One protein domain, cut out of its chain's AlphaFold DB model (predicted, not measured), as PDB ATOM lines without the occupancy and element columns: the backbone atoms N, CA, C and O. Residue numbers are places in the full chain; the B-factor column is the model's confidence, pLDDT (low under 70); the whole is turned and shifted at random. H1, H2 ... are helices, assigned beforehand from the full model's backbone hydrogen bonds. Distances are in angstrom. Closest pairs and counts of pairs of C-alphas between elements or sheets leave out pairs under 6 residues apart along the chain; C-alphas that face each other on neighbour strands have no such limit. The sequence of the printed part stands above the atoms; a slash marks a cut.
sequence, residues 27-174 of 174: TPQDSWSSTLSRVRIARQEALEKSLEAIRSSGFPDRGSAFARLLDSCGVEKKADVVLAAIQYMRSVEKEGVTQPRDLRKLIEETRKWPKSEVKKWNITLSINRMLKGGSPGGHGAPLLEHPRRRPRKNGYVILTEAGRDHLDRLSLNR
ATOM      1  N   THR A  27     241.139 147.748  92.291       74.94
ATOM      2  CA  THR A  27     239.757 147.323  92.052       74.94
ATOM      3  C   THR A  27     239.024 147.139  93.383       74.94
ATOM      4  O   THR A  27     239.684 146.880  94.386       74.94
ATOM      5  N   PRO A  28     237.681 147.220  93.442       68.12
ATOM      6  CA  PRO A  28     236.907 147.011  94.677       68.12
ATOM      7  C   PRO A  28     237.152 145.667  95.385       68.12
ATOM      8  O   PRO A  28     237.000 145.578  96.595       68.12
ATOM      9  N   GLN A  29     237.581 144.642  94.646       77.44
ATOM     10  CA  GLN A  29     237.871 143.305  95.181       77.44
ATOM     11  C   GLN A  29     239.278 143.184  95.782       77.44
ATOM     12  O   GLN A  29     239.642 142.147  96.334       77.44
ATOM     13  N   ASP A  30     240.103 144.223  95.649       86.06
ATOM     14  CA  ASP A  30     241.459 144.186  96.164       86.06
ATOM     15  C   ASP A  30     241.498 144.328  97.679       86.06
ATOM     16  O   ASP A  30     240.879 145.231  98.251       86.06
ATOM     17  N   SER A  31     242.293 143.457  98.299       92.00
ATOM     18  CA  SER A  31     242.602 143.525  99.715       92.00
ATOM     19  C   SER A  31     243.744 144.514  99.985       92.00
ATOM     20  O   SER A  31     244.484 144.938  99.083       92.00
ATOM     21  N   TRP A  32     243.928 144.860 101.254       93.31
ATOM     22  CA  TRP A  32     245.063 145.641 101.720       93.31
ATOM     23  C   TRP A  32     246.390 144.996 101.309       93.31
ATOM     24  O   TRP A  32     247.253 145.652 100.727       93.31
ATOM     25  N   SER A  33     246.547 143.699 101.558       93.44
ATOM     26  CA  SER A  33     247.754 142.937 101.250       93.44
ATOM     27  C   SER A  33     248.072 142.927  99.748       93.44
ATOM     28  O   SER A  33     249.235 143.127  99.377       93.44
ATOM     29  N   SER A  34     247.071 142.766  98.869       92.19
ATOM     30  CA  SER A  34     247.299 142.806  97.415       92.19
ATOM     31  C   SER A  34     247.704 144.208  96.946       92.19
ATOM     32  O   SER A  34     248.651 144.366  96.167       92.19
ATOM     33  N   THR A  35     247.063 145.246  97.487       91.31
ATOM     34  CA  THR A  35     247.352 146.640  97.134       91.31
ATOM     35  C   THR A  35     248.708 147.099  97.654       91.31
ATOM     36  O   THR A  35     249.491 147.675  96.898       91.31
ATOM     37  N   LEU A  36     249.054 146.757  98.895       92.88
ATOM     38  CA  LEU A  36     250.370 147.004  99.476       92.88
ATOM     39  C   LEU A  36     251.481 146.329  98.658       92.88
ATOM     40  O   LEU A  36     252.540 146.923  98.448       92.88
ATOM     41  N   SER A  37     251.250 145.101  98.175       92.00
ATOM     42  CA  SER A  37     252.216 144.396  97.326       92.00
ATOM     43  C   SER A  37     252.470 145.144  96.016       92.00
ATOM     44  O   SER A  37     253.628 145.322  95.641       92.00
ATOM     45  N   ARG A  38     251.420 145.665  95.364       90.31
ATOM     46  CA  ARG A  38     251.561 146.503  94.159       90.31
ATOM     47  C   ARG A  38     252.345 147.782  94.434       90.31
ATOM     48  O   ARG A  38     253.260 148.092  93.679       90.31
ATOM     49  N   VAL A  39     252.056 148.479  95.536       88.94
ATOM     50  CA  VAL A  39     252.820 149.677  95.934       88.94
ATOM     51  C   VAL A  39     254.299 149.344  96.146       88.94
ATOM     52  O   VAL A  39     255.175 150.079  95.696       88.94
ATOM     53  N   ARG A  40     254.593 148.212  96.796       89.75
ATOM     54  CA  ARG A  40     255.964 147.734  97.006       89.75
ATOM     55  C   ARG A  40     256.685 147.453  95.685       89.75
ATOM     56  O   ARG A  40     257.836 147.853  95.552       89.75
ATOM     57  N   ILE A  41     256.030 146.769  94.745       87.38
ATOM     58  CA  ILE A  41     256.601 146.452  93.426       87.38
ATOM     59  C   ILE A  41     256.863 147.743  92.646       87.38
ATOM     60  O   ILE A  41     257.991 147.971  92.228       87.38
ATOM     61  N   ALA A  42     255.874 148.638  92.562       84.75
ATOM     62  CA  ALA A  42     256.010 149.913  91.858       84.75
ATOM     63  C   ALA A  42     257.155 150.776  92.419       84.75
ATOM     64  O   ALA A  42     257.918 151.371  91.660       84.75
ATOM     65  N   ARG A  43     257.328 150.806  93.749       83.94
ATOM     66  CA  ARG A  43     258.467 151.488  94.376       83.94
ATOM     67  C   ARG A  43     259.798 150.848  93.992       83.94
ATOM     68  O   ARG A  43     260.747 151.571  93.707       83.94
ATOM     69  N   GLN A  44     259.889 149.520  94.040       83.56
ATOM     70  CA  GLN A  44     261.121 148.805  93.711       83.56
ATOM     71  C   GLN A  44     261.524 149.065  92.254       83.56
ATOM     72  O   GLN A  44     262.656 149.464  91.999       83.56
ATOM     73  N   GLU A  45     260.571 148.962  91.328       81.25
ATOM     74  CA  GLU A  45     260.777 149.280  89.912       81.25
ATOM     75  C   GLU A  45     261.198 150.739  89.690       81.25
ATOM     76  O   GLU A  45     261.966 151.026  88.775       81.25
ATOM     77  N   ALA A  46     260.694 151.675  90.502       75.31
ATOM     78  CA  ALA A  46     261.118 153.069  90.444       75.31
ATOM     79  C   ALA A  46     262.565 153.238  90.939       75.31
ATOM     80  O   ALA A  46     263.341 153.934  90.300       75.31
ATOM     81  N   LEU A  47     262.953 152.582  92.035       71.38
ATOM     82  CA  LEU A  47     264.313 152.672  92.584       71.38
ATOM     83  C   LEU A  47     265.378 152.025  91.689       71.38
ATOM     84  O   LEU A  47     266.522 152.469  91.689       71.38
ATOM     85  N   GLU A  48     265.012 150.993  90.930       73.75
ATOM     86  CA  GLU A  48     265.895 150.331  89.957       73.75
ATOM     87  C   GLU A  48     266.102 151.154  88.674       73.75
ATOM     88  O   GLU A  48     266.968 150.838  87.857       73.75
ATOM     89  N   LYS A  49     265.327 152.227  88.491       65.94
ATOM     90  CA  LYS A  49     265.365 153.114  87.329       65.94
ATOM     91  C   LYS A  49     266.158 154.390  87.634       65.94
ATOM     92  O   LYS A  49     266.111 154.929  88.735       65.94
ATOM     93  N   SER A  50     266.865 154.914  86.630       59.12
ATOM     94  CA  SER A  50     267.559 156.210  86.705       59.12
ATOM     95  C   SER A  50     266.602 157.334  87.134       59.12
ATOM     96  O   SER A  50     265.406 157.260  86.861       59.12
ATOM     97  N   LEU A  51     267.110 158.423  87.728       56.84
ATOM     98  CA  LEU A  51     266.294 159.580  88.160       56.84
ATOM     99  C   LEU A  51     265.343 160.103  87.064       56.84
ATOM    100  O   LEU A  51     264.214 160.499  87.343       56.84
ATOM    101  N   GLU A  52     265.775 160.059  85.807       57.00
ATOM    102  CA  GLU A  52     264.991 160.455  84.631       57.00
ATOM    103  C   GLU A  52     263.847 159.477  84.312       57.00
ATOM    104  O   GLU A  52     262.751 159.870  83.916       57.00
ATOM    105  N   ALA A  53     264.054 158.195  84.600       54.06
ATOM    106  CA  ALA A  53     263.048 157.159  84.466       54.06
ATOM    107  C   ALA A  53     262.072 157.131  85.663       54.06
ATOM    108  O   ALA A  53     260.901 156.813  85.463       54.06
ATOM    109  N   ILE A  54     262.486 157.567  86.863       55.69
ATOM    110  CA  ILE A  54     261.572 157.872  87.986       55.69
ATOM    111  C   ILE A  54     260.645 159.036  87.618       55.69
ATOM    112  O   ILE A  54     259.437 158.941  87.819       55.69
ATOM    113  N   ARG A  55     261.183 160.102  87.008       54.06
ATOM    114  CA  ARG A  55     260.369 161.213  86.482       54.06
ATOM    115  C   ARG A  55     259.321 160.722  85.477       54.06
ATOM    116  O   ARG A  55     258.175 161.151  85.540       54.06
ATOM    117  N   SER A  56     259.682 159.785  84.595       57.56
ATOM    118  CA  SER A  56     258.746 159.213  83.612       57.56
ATOM    119  C   SER A  56     257.755 158.186  84.180       57.56
ATOM    120  O   SER A  56     256.699 157.972  83.588       57.56
ATOM    121  N   SER A  57     258.076 157.526  85.303       60.81
ATOM    122  CA  SER A  57     257.254 156.434  85.844       60.81
ATOM    123  C   SER A  57     255.983 156.936  86.526       60.81
ATOM    124  O   SER A  57     255.041 156.165  86.709       60.81
ATOM    125  N   GLY A  58     255.955 158.219  86.906       65.69
ATOM    126  CA  GLY A  58     254.837 158.819  87.627       65.69
ATOM    127  C   GLY A  58     254.654 158.254  89.038       65.69
ATOM    128  O   GLY A  58     253.580 158.417  89.615       65.69
ATOM    129  N   PHE A  59     255.667 157.570  89.594       70.12
ATOM    130  CA  PHE A  59     255.610 157.081  90.968       70.12
ATOM    131  C   PHE A  59     255.636 158.272  91.942       70.12
ATOM    132  O   PHE A  59     256.546 159.102  91.863       70.12
ATOM    133  N   PRO A  60     254.652 158.388  92.849       78.62
ATOM    134  CA  PRO A  60     254.507 159.581  93.669       78.62
ATOM    135  C   PRO A  60     255.495 159.621  94.844       78.62
ATOM    136  O   PRO A  60     256.133 158.624  95.195       78.62
ATOM    137  N   ASP A  61     255.582 160.779  95.507       83.81
ATOM    138  CA  ASP A  61     256.290 160.886  96.781       83.81
ATOM    139  C   ASP A  61     255.675 159.946  97.832       83.81
ATOM    140  O   ASP A  61     254.506 159.551  97.748       83.81
ATOM    141  N   ARG A  62     256.457 159.585  98.855       87.81
ATOM    142  CA  ARG A  62     256.046 158.557  99.823       87.81
ATOM    143  C   ARG A  62     254.742 158.884 100.561       87.81
ATOM    144  O   ARG A  62     254.007 157.960 100.904       87.81
ATOM    145  N   GLY A  63     254.453 160.165 100.805       90.56
ATOM    146  CA  GLY A  63     253.233 160.602 101.476       90.56
ATOM    147  C   GLY A  63     252.020 160.401 100.582       90.56
ATOM    148  O   GLY A  63     251.034 159.802 101.008       90.56
ATOM    149  N   SER A  64     252.129 160.811  99.320       89.62
ATOM    150  CA  SER A  64     251.100 160.608  98.297       89.62
ATOM    151  C   SER A  64     250.871 159.122  97.977       89.62
ATOM    152  O   SER A  64     249.723 158.684  97.876       89.62
ATOM    153  N   ALA A  65     251.934 158.309  97.901       89.12
ATOM    154  CA  ALA A  65     251.834 156.856  97.730       89.12
ATOM    155  C   ALA A  65     251.059 156.202  98.886       89.12
ATOM    156  O   ALA A  65     250.155 155.391  98.669       89.12
ATOM    157  N   PHE A  66     251.396 156.580 100.123       95.06
ATOM    158  CA  PHE A  66     250.728 156.070 101.313       95.06
ATOM    159  C   PHE A  66     249.282 156.571 101.420       95.06
ATOM    160  O   PHE A  66     248.393 155.784 101.736       95.06
ATOM    161  N   ALA A  67     249.015 157.838 101.089       93.94
ATOM    162  CA  ALA A  67     247.664 158.392 101.044       93.94
ATOM    163  C   ALA A  67     246.766 157.590 100.096       93.94
ATOM    164  O   ALA A  67     245.688 157.152 100.492       93.94
ATOM    165  N   ARG A  68     247.261 157.314  98.882       90.25
ATOM    166  CA  ARG A  68     246.528 156.532  97.886       90.25
ATOM    167  C   ARG A  68     246.246 155.106  98.357       90.25
ATOM    168  O   ARG A  68     245.154 154.598  98.119       90.25
ATOM    169  N   LEU A  69     247.199 154.476  99.045       92.88
ATOM    170  CA  LEU A  69     246.992 153.163  99.655       92.88
ATOM    171  C   LEU A  69     245.863 153.205 100.697       92.88
ATOM    172  O   LEU A  69     244.963 152.370 100.634       92.88
ATOM    173  N   LEU A  70     245.871 154.189 101.603       95.00
ATOM    174  CA  LEU A  70     244.815 154.359 102.609       95.00
ATOM    175  C   LEU A  70     243.437 154.541 101.958       95.00
ATOM    176  O   LEU A  70     242.500 153.846 102.340       95.00
ATOM    177  N   ASP A  71     243.340 155.414 100.950       91.81
ATOM    178  CA  ASP A  71     242.099 155.676 100.210       91.81
ATOM    179  C   ASP A  71     241.564 154.428  99.520       91.81
ATOM    180  O   ASP A  71     240.398 154.071  99.657       91.81
ATOM    181  N   SER A  72     242.442 153.714  98.821       88.69
ATOM    182  CA  SER A  72     242.065 152.511  98.081       88.69
ATOM    183  C   SER A  72     241.563 151.368  98.972       88.69
ATOM    184  O   SER A  72     240.848 150.487  98.498       88.69
ATOM    185  N   CYS A  73     241.936 151.391 100.253       90.19
ATOM    186  CA  CYS A  73     241.612 150.363 101.235       90.19
ATOM    187  C   CYS A  73     240.612 150.840 102.303       90.19
ATOM    188  O   CYS A  73     240.399 150.113 103.269       90.19
ATOM    189  N   GLY A  74     240.038 152.044 102.181       90.81
ATOM    190  CA  GLY A  74     239.062 152.570 103.147       90.81
ATOM    191  C   GLY A  74     239.608 152.751 104.573       90.81
ATOM    192  O   GLY A  74     238.870 152.631 105.552       90.81
ATOM    193  N   VAL A  75     240.914 152.995 104.733       94.00
ATOM    194  CA  VAL A  75     241.554 153.083 106.057       94.00
ATOM    195  C   VAL A  75     241.544 154.525 106.568       94.00
ATOM    196  O   VAL A  75     242.414 155.327 106.231       94.00
ATOM    197  N   GLU A  76     240.585 154.839 107.442       91.62
ATOM    198  CA  GLU A  76     240.389 156.207 107.956       91.62
ATOM    199  C   GLU A  76     240.574 156.352 109.472       91.62
ATOM    200  O   GLU A  76     240.989 157.403 109.970       91.62
ATOM    201  N   LYS A  77     240.272 155.304 110.248       94.12
ATOM    202  CA  LYS A  77     240.329 155.376 111.714       94.12
ATOM    203  C   LYS A  77     241.777 155.508 112.183       94.12
ATOM    204  O   LYS A  77     242.651 154.753 111.773       94.12
ATOM    205  N   LYS A  78     242.023 156.401 113.148       95.12
ATOM    206  CA  LYS A  78     243.374 156.751 113.645       95.12
ATOM    207  C   LYS A  78     244.228 155.540 114.032       95.12
ATOM    208  O   LYS A  78     245.412 155.502 113.717       95.12
ATOM    209  N   ALA A  79     243.641 154.561 114.723       93.88
ATOM    210  CA  ALA A  79     244.353 153.345 115.119       93.88
ATOM    211  C   ALA A  79     244.752 152.494 113.902       93.88
ATOM    212  O   ALA A  79     245.897 152.052 113.820       93.88
ATOM    213  N   ASP A  80     243.842 152.351 112.937       95.88
ATOM    214  CA  ASP A  80     244.051 151.581 111.710       95.88
ATOM    215  C   ASP A  80     245.063 152.274 110.787       95.88
ATOM    216  O   ASP A  80     245.938 151.618 110.236       95.88
ATOM    217  N   VAL A  81     245.048 153.610 110.715       97.81
ATOM    218  CA  VAL A  81     246.063 154.403 110.001       97.81
ATOM    219  C   VAL A  81     247.455 154.207 110.613       97.81
ATOM    220  O   VAL A  81     248.438 154.075 109.887       97.81
ATOM    221  N   VAL A  82     247.570 154.149 111.947       97.69
ATOM    222  CA  VAL A  82     248.854 153.857 112.615       97.69
ATOM    223  C   VAL A  82     249.319 152.429 112.314       97.69
ATOM    224  O   VAL A  82     250.504 152.225 112.045       97.69
ATOM    225  N   LEU A  83     248.412 151.451 112.334       97.06
ATOM    226  CA  LEU A  83     248.708 150.060 111.978       97.06
ATOM    227  C   LEU A  83     249.198 149.945 110.523       97.06
ATOM    228  O   LEU A  83     250.259 149.374 110.263       97.06
ATOM    229  N   ALA A  84     248.474 150.576 109.599       97.88
ATOM    230  CA  ALA A  84     248.808 150.696 108.187       97.88
ATOM    231  C   ALA A  84     250.178 151.355 107.969       97.88
ATOM    232  O   ALA A  84     250.997 150.842 107.204       97.88
ATOM    233  N   ALA A  85     250.475 152.446 108.686       98.19
ATOM    234  CA  ALA A  85     251.761 153.136 108.608       98.19
ATOM    235  C   ALA A  85     252.920 152.223 109.032       98.19
ATOM    236  O   ALA A  85     253.947 152.177 108.359       98.19
ATOM    237  N   ILE A  86     252.758 151.442 110.106       97.94
ATOM    238  CA  ILE A  86     253.775 150.471 110.536       97.94
ATOM    239  C   ILE A  86     254.024 149.443 109.429       97.94
ATOM    240  O   ILE A  86     255.177 149.189 109.076       97.94
ATOM    241  N   GLN A  87     252.966 148.871 108.848       97.06
ATOM    242  CA  GLN A  87     253.126 147.872 107.794       97.06
ATOM    243  C   GLN A  87     253.757 148.455 106.529       97.06
ATOM    244  O   GLN A  87     254.613 147.800 105.928       97.06
ATOM    245  N   TYR A  88     253.379 149.678 106.153       97.25
ATOM    246  CA  TYR A  88     253.954 150.401 105.025       97.25
ATOM    247  C   TYR A  88     255.463 150.598 105.207       97.25
ATOM    248  O   TYR A  88     256.245 150.190 104.347       97.25
ATOM    249  N   MET A  89     255.890 151.099 106.370       96.31
ATOM    250  CA  MET A  89     257.310 151.292 106.678       96.31
ATOM    251  C   MET A  89     258.116 149.990 106.594       96.31
ATOM    252  O   MET A  89     259.206 149.965 106.027       96.31
ATOM    253  N   ARG A  90     257.571 148.879 107.103       94.75
ATOM    254  CA  ARG A  90     258.254 147.574 107.068       94.75
ATOM    255  C   ARG A  90     258.288 146.958 105.670       94.75
ATOM    256  O   ARG A  90     259.292 146.368 105.275       94.75
ATOM    257  N   SER A  91     257.186 147.057 104.931       92.94
ATOM    258  CA  SER A  91     256.974 146.267 103.712       92.94
ATOM    259  C   SER A  91     257.416 147.001 102.454       92.94
ATOM    260  O   SER A  91     258.031 146.375 101.584       92.94
ATOM    261  N   VAL A  92     257.110 148.299 102.381       91.00
ATOM    262  CA  VAL A  92     257.380 149.179 101.239       91.00
ATOM    263  C   VAL A  92     258.685 149.934 101.456       91.00
ATOM    264  O   VAL A  92     259.547 149.889 100.588       91.00
ATOM    265  N   GLU A  93     258.869 150.572 102.618       88.88
ATOM    266  CA  GLU A  93     260.080 151.373 102.876       88.88
ATOM    267  C   GLU A  93     261.292 150.548 103.317       88.88
ATOM    268  O   GLU A  93     262.407 151.052 103.284       88.88
ATOM    269  N   LYS A  94     261.085 149.278 103.693       90.06
ATOM    270  CA  LYS A  94     262.117 148.379 104.247       90.06
ATOM    271  C   LYS A  94     262.799 148.923 105.508       90.06
ATOM    272  O   LYS A  94     263.877 148.470 105.885       90.06
ATOM    273  N   GLU A  95     262.132 149.828 106.212       90.81
ATOM    274  CA  GLU A  95     262.641 150.444 107.429       90.81
ATOM    275  C   GLU A  95     262.507 149.472 108.600       90.81
ATOM    276  O   GLU A  95     261.401 149.152 109.042       90.81
ATOM    277  N   GLY A  96     263.636 148.990 109.120       87.62
ATOM    278  CA  GLY A  96     263.667 148.020 110.220       87.62
ATOM    279  C   GLY A  96     263.315 148.612 111.590       87.62
ATOM    280  O   GLY A  96     262.973 147.862 112.506       87.62
ATOM    281  N   VAL A  97     263.397 149.941 111.732       92.75
ATOM    282  CA  VAL A  97     263.115 150.676 112.972       92.75
ATOM    283  C   VAL A  97     262.433 151.993 112.639       92.75
ATOM    284  O   VAL A  97     262.967 152.795 111.890       92.75
ATOM    285  N   THR A  98     261.277 152.249 113.240       91.62
ATOM    286  CA  THR A  98     260.521 153.490 113.025       91.62
ATOM    287  C   THR A  98     259.918 153.970 114.324       91.62
ATOM    288  O   THR A  98     258.977 153.365 114.842       91.62
ATOM    289  N   GLN A  99     260.447 155.061 114.863       95.06
ATOM    290  CA  GLN A  99     259.928 155.647 116.089       95.06
ATOM    291  C   GLN A  99     258.520 156.221 115.856       95.06
ATOM    292  O   GLN A  99     258.168 156.569 114.727       95.06
ATOM    293  N   PRO A 100     257.715 156.423 116.917       95.44
ATOM    294  CA  PRO A 100     256.400 157.055 116.790       95.44
ATOM    295  C   PRO A 100     256.417 158.407 116.057       95.44
ATOM    296  O   PRO A 100     255.455 158.749 115.376       95.44
ATOM    297  N   ARG A 101     257.516 159.169 116.159       95.69
ATOM    298  CA  ARG A 101     257.711 160.427 115.415       95.69
ATOM    299  C   ARG A 101     257.851 160.220 113.901       95.69
ATOM    300  O   ARG A 101     257.361 161.049 113.145       95.69
ATOM    301  N   ASP A 102     258.464 159.121 113.467       95.81
ATOM    302  CA  ASP A 102     258.693 158.826 112.049       95.81
ATOM    303  C   ASP A 102     257.378 158.385 111.393       95.81
ATOM    304  O   ASP A 102     257.043 158.838 110.299       95.81
ATOM    305  N   LEU A 103     256.575 157.596 112.122       97.31
ATOM    306  CA  LEU A 103     255.199 157.264 111.738       97.31
ATOM    307  C   LEU A 103     254.327 158.521 111.640       97.31
ATOM    308  O   LEU A 103     253.577 158.675 110.681       97.31
ATOM    309  N   ARG A 104     254.452 159.448 112.602       97.62
ATOM    310  CA  ARG A 104     253.745 160.737 112.553       97.62
ATOM    311  C   ARG A 104     254.097 161.508 111.289       97.62
ATOM    312  O   ARG A 104     253.199 161.986 110.611       97.62
ATOM    313  N   LYS A 105     255.391 161.607 110.981       96.31
ATOM    314  CA  LYS A 105     255.886 162.331 109.812       96.31
ATOM    315  C   LYS A 105     255.313 161.752 108.514       96.31
ATOM    316  O   LYS A 105     254.818 162.520 107.701       96.31
ATOM    317  N   LEU A 106     255.290 160.422 108.367       96.75
ATOM    318  CA  LEU A 106     254.648 159.767 107.220       96.75
ATOM    319  C   LEU A 106     253.155 160.126 107.118       96.75
ATOM    320  O   LEU A 106     252.679 160.477 106.044       96.75
ATOM    321  N   ILE A 107     252.418 160.075 108.233       97.56
ATOM    322  CA  ILE A 107     250.988 160.424 108.255       97.56
ATOM    323  C   ILE A 107     250.779 161.900 107.882       97.56
ATOM    324  O   ILE A 107     249.880 162.209 107.107       97.56
ATOM    325  N   GLU A 108     251.608 162.820 108.375       97.00
ATOM    326  CA  GLU A 108     251.542 164.243 108.012       97.00
ATOM    327  C   GLU A 108     251.825 164.484 106.520       97.00
ATOM    328  O   GLU A 108     251.216 165.363 105.909       97.00
ATOM    329  N   GLU A 109     252.722 163.700 105.921       94.31
ATOM    330  CA  GLU A 109     253.055 163.775 104.496       94.31
ATOM    331  C   GLU A 109     251.919 163.282 103.592       94.31
ATOM    332  O   GLU A 109     251.862 163.702 102.442       94.31
ATOM    333  N   THR A 110     250.968 162.488 104.108       93.75
ATOM    334  CA  THR A 110     249.753 162.117 103.351       93.75
ATOM    335  C   THR A 110     248.876 163.315 103.010       93.75
ATOM    336  O   THR A 110     248.059 163.233 102.098       93.75
ATOM    337  N   ARG A 111     248.984 164.411 103.780       94.38
ATOM    338  CA  ARG A 111     248.125 165.607 103.693       94.38
ATOM    339  C   ARG A 111     246.617 165.325 103.814       94.38
ATOM    340  O   ARG A 111     245.826 166.241 103.618       94.38
ATOM    341  N   LYS A 112     246.214 164.104 104.197       93.69
ATOM    342  CA  LYS A 112     244.807 163.717 104.401       93.69
ATOM    343  C   LYS A 112     244.189 164.386 105.624       93.69
ATOM    344  O   LYS A 112     243.002 164.686 105.631       93.69
ATOM    345  N   TRP A 113     245.006 164.636 106.645       95.69
ATOM    346  CA  TRP A 113     244.607 165.337 107.861       95.69
ATOM    347  C   TRP A 113     245.492 166.566 108.083       95.69
ATOM    348  O   TRP A 113     246.692 166.519 107.786       95.69
ATOM    349  N   PRO A 114     244.957 167.657 108.660       95.12
ATOM    350  CA  PRO A 114     245.764 168.813 109.030       95.12
ATOM    351  C   PRO A 114     246.889 168.421 109.994       95.12
ATOM    352  O   PRO A 114     246.669 167.687 110.959       95.12
ATOM    353  N   LYS A 115     248.092 168.985 109.812       94.25
ATOM    354  CA  LYS A 115     249.243 168.718 110.703       94.25
ATOM    355  C   LYS A 115     248.922 168.987 112.178       94.25
ATOM    356  O   LYS A 115     249.372 168.261 113.059       94.25
ATOM    357  N   SER A 116     248.130 170.024 112.461       95.06
ATOM    358  CA  SER A 116     247.673 170.358 113.816       95.06
ATOM    359  C   SER A 116     246.788 169.271 114.430       95.06
ATOM    360  O   SER A 116     246.841 169.059 115.642       95.06
ATOM    361  N   GLU A 117     246.009 168.557 113.615       95.69
ATOM    362  CA  GLU A 117     245.222 167.415 114.062       95.69
ATOM    363  C   GLU A 117     246.117 166.199 114.292       95.69
ATOM    364  O   GLU A 117     246.078 165.612 115.376       95.69
ATOM    365  N   VAL A 118     246.968 165.861 113.316       95.62
ATOM    366  CA  VAL A 118     247.867 164.705 113.407       95.62
ATOM    367  C   VAL A 118     248.756 164.817 114.639       95.62
ATOM    368  O   VAL A 118     248.908 163.830 115.348       95.62
ATOM    369  N   LYS A 119     249.262 166.009 114.990       93.62
ATOM    370  CA  LYS A 119     250.033 166.261 116.227       93.62
ATOM    371  C   LYS A 119     249.327 165.817 117.512       93.62
ATOM    372  O   LYS A 119     249.999 165.361 118.435       93.62
ATOM    373  N   LYS A 120     247.994 165.880 117.571       95.19
ATOM    374  CA  LYS A 120     247.205 165.445 118.739       95.19
ATOM    375  C   LYS A 120     247.092 163.922 118.846       95.19
ATOM    376  O   LYS A 120     246.685 163.407 119.884       95.19
ATOM    377  N   TRP A 121     247.435 163.176 117.795       96.25
ATOM    378  CA  TRP A 121     247.305 161.722 117.798       96.25
ATOM    379  C   TRP A 121     248.343 161.090 118.731       96.25
ATOM    380  O   TRP A 121     249.549 161.338 118.612       96.25
ATOM    381  N   ASN A 122     247.880 160.234 119.644       95.31
ATOM    382  CA  ASN A 122     248.746 159.489 120.553       95.31
ATOM    383  C   ASN A 122     249.165 158.151 119.919       95.31
ATOM    384  O   ASN A 122     248.581 157.093 120.173       95.31
ATOM    385  N   ILE A 123     250.180 158.218 119.056       96.44
ATOM    386  CA  ILE A 123     250.701 157.065 118.302       96.44
ATOM    387  C   ILE A 123     251.256 155.998 119.252       96.44
ATOM    388  O   ILE A 123     250.951 154.819 119.098       96.44
ATOM    389  N   THR A 124     252.004 156.403 120.282       95.50
ATOM    390  CA  THR A 124     252.556 155.487 121.292       95.50
ATOM    391  C   THR A 124     251.457 154.699 122.001       95.50
ATOM    392  O   THR A 124     251.554 153.480 122.116       95.50
ATOM    393  N   LEU A 125     250.387 155.371 122.436       94.38
ATOM    394  CA  LEU A 125     249.247 154.713 123.075       94.38
ATOM    395  C   LEU A 125     248.521 153.768 122.116       94.38
ATOM    396  O   LEU A 125     248.130 152.678 122.526       94.38
ATOM    397  N   SER A 126     248.367 154.163 120.852       94.31
ATOM    398  CA  SER A 126     247.741 153.323 119.823       94.31
ATOM    399  C   SER A 126     248.530 152.025 119.628       94.31
ATOM    400  O   SER A 126     247.953 150.943 119.707       94.31
ATOM    401  N   ILE A 127     249.859 152.119 119.498       95.75
ATOM    402  CA  ILE A 127     250.761 150.957 119.434       95.75
ATOM    403  C   ILE A 127     250.603 150.074 120.674       95.75
ATOM    404  O   ILE A 127     250.403 148.869 120.556       95.75
ATOM    405  N   ASN A 128     250.638 150.671 121.867       94.31
ATOM    406  CA  ASN A 128     250.544 149.922 123.120       94.31
ATOM    407  C   ASN A 128     249.197 149.197 123.278       94.31
ATOM    408  O   ASN A 128     249.160 148.114 123.856       94.31
ATOM    409  N   ARG A 129     248.094 149.768 122.781       92.81
ATOM    410  CA  ARG A 129     246.774 149.114 122.778       92.81
ATOM    411  C   ARG A 129     246.740 147.925 121.818       92.81
ATOM    412  O   ARG A 129     246.304 146.846 122.212       92.81
ATOM    413  N   MET A 130     247.290 148.093 120.617       93.88
ATOM    414  CA  MET A 130     247.374 147.030 119.610       93.88
ATOM    415  C   MET A 130     248.296 145.874 120.030       93.88
ATOM    416  O   MET A 130     247.985 144.722 119.740       93.88
ATOM    417  N   LEU A 131     249.377 146.153 120.771       93.25
ATOM    418  CA  LEU A 131     250.246 145.131 121.382       93.25
ATOM    419  C   LEU A 131     249.533 144.301 122.463       93.25
ATOM    420  O   LEU A 131     249.909 143.161 122.712       93.25
ATOM    421  N   LYS A 132     248.531 144.877 123.135       88.94
ATOM    422  CA  LYS A 132     247.799 144.228 124.232       88.94
ATOM    423  C   LYS A 132     246.566 143.440 123.770       88.94
ATOM    424  O   LYS A 132     245.893 142.870 124.618       88.94
ATOM    425  N   GLY A 133     246.247 143.424 122.471       76.25
ATOM    426  CA  GLY A 133     245.008 142.800 121.971       76.25
ATOM    427  C   GLY A 133     243.757 143.669 122.129       76.25
ATOM    428  O   GLY A 133     242.634 143.187 122.008       76.25
ATOM    429  N   GLY A 134     243.930 144.967 122.394       61.91
ATOM    430  CA  GLY A 134     242.834 145.929 122.389       61.91
ATOM    431  C   GLY A 134     242.581 146.440 120.976       61.91
ATOM    432  O   GLY A 134     243.091 147.502 120.617       61.91
ATOM    433  N   SER A 135     241.802 145.707 120.181       54.47
ATOM    434  CA  SER A 135     241.155 146.297 119.004       54.47
ATOM    435  C   SER A 135     240.069 147.291 119.445       54.47
ATOM    436  O   SER A 135     239.547 147.172 120.562       54.47
ATOM    437  N   PRO A 136     239.675 148.262 118.598       46.56
ATOM    438  CA  PRO A 136     238.473 149.056 118.827       46.56
ATOM    439  C   PRO A 136     237.246 148.133 118.676       46.56
ATOM    440  O   PRO A 136     236.686 148.022 117.591       46.56
ATOM    441  N   GLY A 137     236.889 147.399 119.738       47.56
ATOM    442  CA  GLY A 137     235.752 146.467 119.732       47.56
ATOM    443  C   GLY A 137     235.760 145.319 120.757       47.56
ATOM    444  O   GLY A 137     234.724 144.685 120.907       47.56
ATOM    445  N   GLY A 138     236.856 145.039 121.479       51.88
ATOM    446  CA  GLY A 138     236.882 143.995 122.527       51.88
ATOM    447  C   GLY A 138     238.147 143.126 122.551       51.88
ATOM    448  O   GLY A 138     239.109 143.418 121.840       51.88
ATOM    449  N   HIS A 139     238.132 142.082 123.397       52.41
ATOM    450  CA  HIS A 139     239.203 141.092 123.611       52.41
ATOM    451  C   HIS A 139     239.551 140.340 122.313       52.41
ATOM    452  O   HIS A 139     238.952 139.313 122.005       52.41
ATOM    453  N   GLY A 140     240.508 140.859 121.546       67.94
ATOM    454  CA  GLY A 140     241.001 140.250 120.311       67.94
ATOM    455  C   GLY A 140     242.475 139.865 120.406       67.94
ATOM    456  O   GLY A 140     243.187 140.265 121.329       67.94
ATOM    457  N   ALA A 141     242.956 139.093 119.431       83.38
ATOM    458  CA  ALA A 141     244.383 138.826 119.297       83.38
ATOM    459  C   ALA A 141     245.164 140.148 119.098       83.38
ATOM    460  O   ALA A 141     244.664 141.056 118.425       83.38
ATOM    461  N   PRO A 142     246.383 140.287 119.654       92.38
ATOM    462  CA  PRO A 142     247.243 141.438 119.391       92.38
ATOM    463  C   PRO A 142     247.438 141.664 117.895       92.38
ATOM    464  O   PRO A 142     247.782 140.733 117.172       92.38
ATOM    465  N   LEU A 143     247.256 142.903 117.435       94.56
ATOM    466  CA  LEU A 143     247.506 143.284 116.036       94.56
ATOM    467  C   LEU A 143     248.995 143.555 115.779       94.56
ATOM    468  O   LEU A 143     249.454 143.559 114.638       94.56
ATOM    469  N   LEU A 144     249.749 143.801 116.851       96.00
ATOM    470  CA  LEU A 144     251.180 144.058 116.819       96.00
ATOM    471  C   LEU A 144     251.919 143.100 117.743       96.00
ATOM    472  O   LEU A 144     251.399 142.678 118.775       96.00
ATOM    473  N   GLU A 145     253.178 142.849 117.410       95.38
ATOM    474  CA  GLU A 145     254.117 142.130 118.259       95.38
ATOM    475  C   GLU A 145     255.528 142.720 118.168       95.38
ATOM    476  O   GLU A 145     255.864 143.499 117.269       95.38
ATOM    477  N   HIS A 146     256.376 142.343 119.127       94.88
ATOM    478  CA  HIS A 146     257.808 142.601 119.044       94.88
ATOM    479  C   HIS A 146     258.507 141.418 118.363       94.88
ATOM    480  O   HIS A 146     258.313 140.281 118.793       94.88
ATOM    481  N   PRO A 147     259.384 141.659 117.373       92.06
ATOM    482  CA  PRO A 147     260.185 140.596 116.780       92.06
ATOM    483  C   PRO A 147     261.055 139.892 117.832       92.06
ATOM    484  O   PRO A 147     261.691 140.553 118.655       92.06
ATOM    485  N   ARG A 148     261.163 138.557 117.757       85.38
ATOM    486  CA  ARG A 148     261.855 137.713 118.759       85.38
ATOM    487  C   ARG A 148     263.296 138.139 119.089       85.38
ATOM    488  O   ARG A 148     263.756 137.895 120.195       85.38
ATOM    489  N   ARG A 149     264.016 138.752 118.143       88.38
ATOM    490  CA  ARG A 149     265.439 139.141 118.271       88.38
ATOM    491  C   ARG A 149     265.665 140.658 118.280       88.38
ATOM    492  O   ARG A 149     266.731 141.131 117.888       88.38
ATOM    493  N   ARG A 150     264.653 141.448 118.650       86.88
ATOM    494  CA  ARG A 150     264.738 142.917 118.691       86.88
ATOM    495  C   ARG A 150     264.340 143.459 120.066       86.88
ATOM    496  O   ARG A 150     263.585 142.805 120.784       86.88
ATOM    497  N   PRO A 151     264.814 144.662 120.442       89.19
ATOM    498  CA  PRO A 151     264.375 145.312 121.670       89.19
ATOM    499  C   PRO A 151     262.850 145.468 121.721       89.19
ATOM    500  O   PRO A 151     262.225 145.830 120.721       89.19
ATOM    501  N   ARG A 152     262.260 145.286 122.909       89.38
ATOM    502  CA  ARG A 152     260.829 145.531 123.171       89.38
ATOM    503  C   ARG A 152     260.542 147.033 123.259       89.38
ATOM    504  O   ARG A 152     260.227 147.570 124.314       89.38
ATOM    505  N   LYS A 153     260.741 147.731 122.142       91.88
ATOM    506  CA  LYS A 153     260.464 149.161 121.972       91.88
ATOM    507  C   LYS A 153     259.503 149.349 120.807       91.88
ATOM    508  O   LYS A 153     259.566 148.609 119.825       91.88
ATOM    509  N   ASN A 154     258.676 150.391 120.880       92.38
ATOM    510  CA  ASN A 154     257.683 150.706 119.846       92.38
ATOM    511  C   ASN A 154     258.311 150.912 118.463       92.38
ATOM    512  O   ASN A 154     257.671 150.638 117.459       92.38
ATOM    513  N   GLY A 155     259.589 151.303 118.410       93.56
ATOM    514  CA  GLY A 155     260.341 151.426 117.165       93.56
ATOM    515  C   GLY A 155     260.430 150.143 116.329       93.56
ATOM    516  O   GLY A 155     260.563 150.233 115.116       93.56
ATOM    517  N   TYR A 156     260.343 148.966 116.954       95.25
ATOM    518  CA  TYR A 156     260.592 147.670 116.308       95.25
ATOM    519  C   TYR A 156     259.331 146.858 116.028       95.25
ATOM    520  O   TYR A 156     259.441 145.754 115.501       95.25
ATOM    521  N   VAL A 157     258.151 147.349 116.411       96.19
ATOM    522  CA  VAL A 157     256.917 146.564 116.280       96.19
ATOM    523  C   VAL A 157     256.650 146.196 114.824       96.19
ATOM    524  O   VAL A 157     256.989 146.950 113.902       96.19
ATOM    525  N   ILE A 158     256.058 145.022 114.646       95.94
ATOM    526  CA  ILE A 158     255.585 144.482 113.374       95.94
ATOM    527  C   ILE A 158     254.150 143.992 113.547       95.94
ATOM    528  O   ILE A 158     253.698 143.781 114.673       95.94
ATOM    529  N   LEU A 159     253.441 143.826 112.435       95.50
ATOM    530  CA  LEU A 159     252.093 143.273 112.458       95.50
ATOM    531  C   LEU A 159     252.138 141.768 112.693       95.50
ATOM    532  O   LEU A 159     252.921 141.055 112.057       95.50
ATOM    533  N   THR A 160     251.235 141.301 113.545       95.50
ATOM    534  CA  THR A 160     250.881 139.882 113.638       95.50
ATOM    535  C   THR A 160     250.069 139.463 112.411       95.50
ATOM    536  O   THR A 160     249.735 140.279 111.548       95.50
ATOM    537  N   GLU A 161     249.734 138.179 112.328       93.06
ATOM    538  CA  GLU A 161     248.752 137.680 111.360       93.06
ATOM    539  C   GLU A 161     247.391 138.361 111.541       93.06
ATOM    540  O   GLU A 161     246.911 138.999 110.611       93.06
ATOM    541  N   ALA A 162     246.875 138.409 112.773       93.12
ATOM    542  CA  ALA A 162     245.631 139.110 113.092       93.12
ATOM    543  C   ALA A 162     245.646 140.598 112.688       93.12
ATOM    544  O   ALA A 162     244.627 141.136 112.258       93.12
ATOM    545  N   GLY A 163     246.795 141.274 112.805       94.12
ATOM    546  CA  GLY A 163     246.968 142.651 112.340       94.12
ATOM    547  C   GLY A 163     246.832 142.802 110.825       94.12
ATOM    548  O   GLY A 163     246.229 143.769 110.363       94.12
ATOM    549  N   ARG A 164     247.374 141.851 110.056       94.12
ATOM    550  CA  ARG A 164     247.242 141.831 108.591       94.12
ATOM    551  C   ARG A 164     245.807 141.522 108.179       94.12
ATOM    552  O   ARG A 164     245.235 142.286 107.409       94.12
ATOM    553  N   ASP A 165     245.208 140.500 108.783       93.50
ATOM    554  CA  ASP A 165     243.823 140.100 108.516       93.50
ATOM    555  C   ASP A 165     242.832 141.222 108.833       93.50
ATOM    556  O   ASP A 165     241.828 141.396 108.145       93.50
ATOM    557  N   HIS A 166     243.105 142.006 109.880       93.12
ATOM    558  CA  HIS A 166     242.301 143.177 110.222       93.12
ATOM    559  C   HIS A 166     242.314 144.225 109.105       93.12
ATOM    560  O   HIS A 166     241.250 144.702 108.713       93.12
ATOM    561  N   LEU A 167     243.487 144.550 108.554       93.88
ATOM    562  CA  LEU A 167     243.597 145.495 107.438       93.88
ATOM    563  C   LEU A 167     242.978 144.939 106.148       93.88
ATOM    564  O   LEU A 167     242.295 145.675 105.438       93.88
ATOM    565  N   ASP A 168     243.149 143.643 105.873       93.94
ATOM    566  CA  ASP A 168     242.491 142.987 104.741       93.94
ATOM    567  C   ASP A 168     240.961 143.037 104.884       93.94
ATOM    568  O   ASP A 168     240.267 143.440 103.950       93.94
ATOM    569  N   ARG A 169     240.416 142.753 106.070       91.81
ATOM    570  CA  ARG A 169     238.971 142.851 106.323       91.81
ATOM    571  C   ARG A 169     238.442 144.275 106.156       91.81
ATOM    572  O   ARG A 169     237.374 144.446 105.578       91.81
ATOM    573  N   LEU A 170     239.165 145.283 106.651       89.94
ATOM    574  CA  LEU A 170     238.783 146.688 106.466       89.94
ATOM    575  C   LEU A 170     238.681 147.038 104.986       89.94
ATOM    576  O   LEU A 170     237.691 147.630 104.573       89.94
ATOM    577  N   SER A 171     239.669 146.613 104.194       87.69
ATOM    578  CA  SER A 171     239.644 146.869 102.761       87.69
ATOM    579  C   SER A 171     238.457 146.189 102.085       87.69
ATOM    580  O   SER A 171     237.763 146.837 101.317       87.69
ATOM    581  N   LEU A 172     238.152 144.931 102.391       86.19
ATOM    582  CA  LEU A 172     237.075 144.195 101.718       86.19
ATOM    583  C   LEU A 172     235.660 144.647 102.125       86.19
ATOM    584  O   LEU A 172     234.715 144.391 101.387       86.19
ATOM    585  N   ASN A 173     235.516 145.332 103.262       79.12
ATOM    586  CA  ASN A 173     234.232 145.809 103.789       79.12
ATOM    587  C   ASN A 173     233.961 147.301 103.494       79.12
ATOM    588  O   ASN A 173     233.174 147.923 104.213       79.12
ATOM    589  N   ARG A 174     234.657 147.877 102.508       69.25
ATOM    590  CA  ARG A 174     234.564 149.296 102.131       69.25
ATOM    591  C   ARG A 174     233.327 149.636 101.307       69.25
ATOM    592  O   ARG A 174     232.906 148.783 100.495       69.25
TER     593      ARG A 174
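This is residues 27 to 174 of the 174 residues of an uncharacterized protein of Euryarchaeota archaeon (UniProt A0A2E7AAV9). H4 runs through the core of a helical body, with H3, H5, H7, H8 and the first part of H1 packed round it, mostly at crossed angles. H1 and H2 make a hairpin at one end of the longest axis, H6 packs on H5 far from the core, and near the other end of that axis lies a long stretch, residues 132 to 160, with two short antiparallel pairings: 134 to 135 with 138 to 139, and 144 to 145 with 158 to 159. The printed part has 148 residues, with eight named helices, H1 to H8 in order along the chain, and no named strand; the class is all helix. The whole is compact, with a radius of gyration of the C-alphas of 15.2 A, and the C-alphas span 49 by 35 by 34 A.

The longest helix is H1, residues 32 to 47. With residues 46 to 47 alone it touches H2, residues 51 to 57, and the two form a helical hairpin, opposite ways at a steep tilt of 39 degrees; their closest C-alphas, of Ala 46 and Ile 54, are 5.4 A apart. With residues 35 to 39 alone H1 touches H3, residues 62 to 72, opposite ways at a shallow tilt of 27 degrees; the closest C-alphas, of Thr 35 and Leu 69, are 7.0 A apart. The hub is H4, residues 78 to 91, touching five helices. H1 and H4 only just touch, with 3 pairs of C-alphas within 8 A, the closest those of Arg 40 and Ser 91 at 6.9 A. H5, residues 100 to 109, is about perpendicular to H4 at 83 degrees and touches it, with the C-alphas of Ala 85 and Leu 103 closest at 6.2 A. H7, residues 123 to 131, touches H4 at 82 degrees, about perpendicular, closest at the C-alphas of Ala 79 and Ser 126, 5.8 A. H8, residues 161 to 172, touches H1 about perpendicular at 85 degrees, closest at the C-alphas of Trp 32 and Asp 168, 4.8 A. H6, residues 115 to 119, touches H5, closest at the C-alphas of Glu 108 and Lys 115, 5.7 A, and is apart from H4. In each of H1 to H8 every O i to N i+4 pair is within hydrogen-bond range.

H1 measures 22.4 A from C-alpha 32 at (245.063, 145.641, 101.720) to C-alpha 47. H4 measures 19.8 A, H3 15.3 A, H5 14.4 A and H8 16.5 A, ending with C-alpha 172 at (237.075, 144.195, 101.718).

The C-alphas farthest apart, of Glu 52 and His 139, are 50.6 A apart. The printed part has no cut, and the link from H7 to H8 is long, with 29 residues. The pLDDT is under 70 at residues 28, 49 to 58, 134 to 140 and 174.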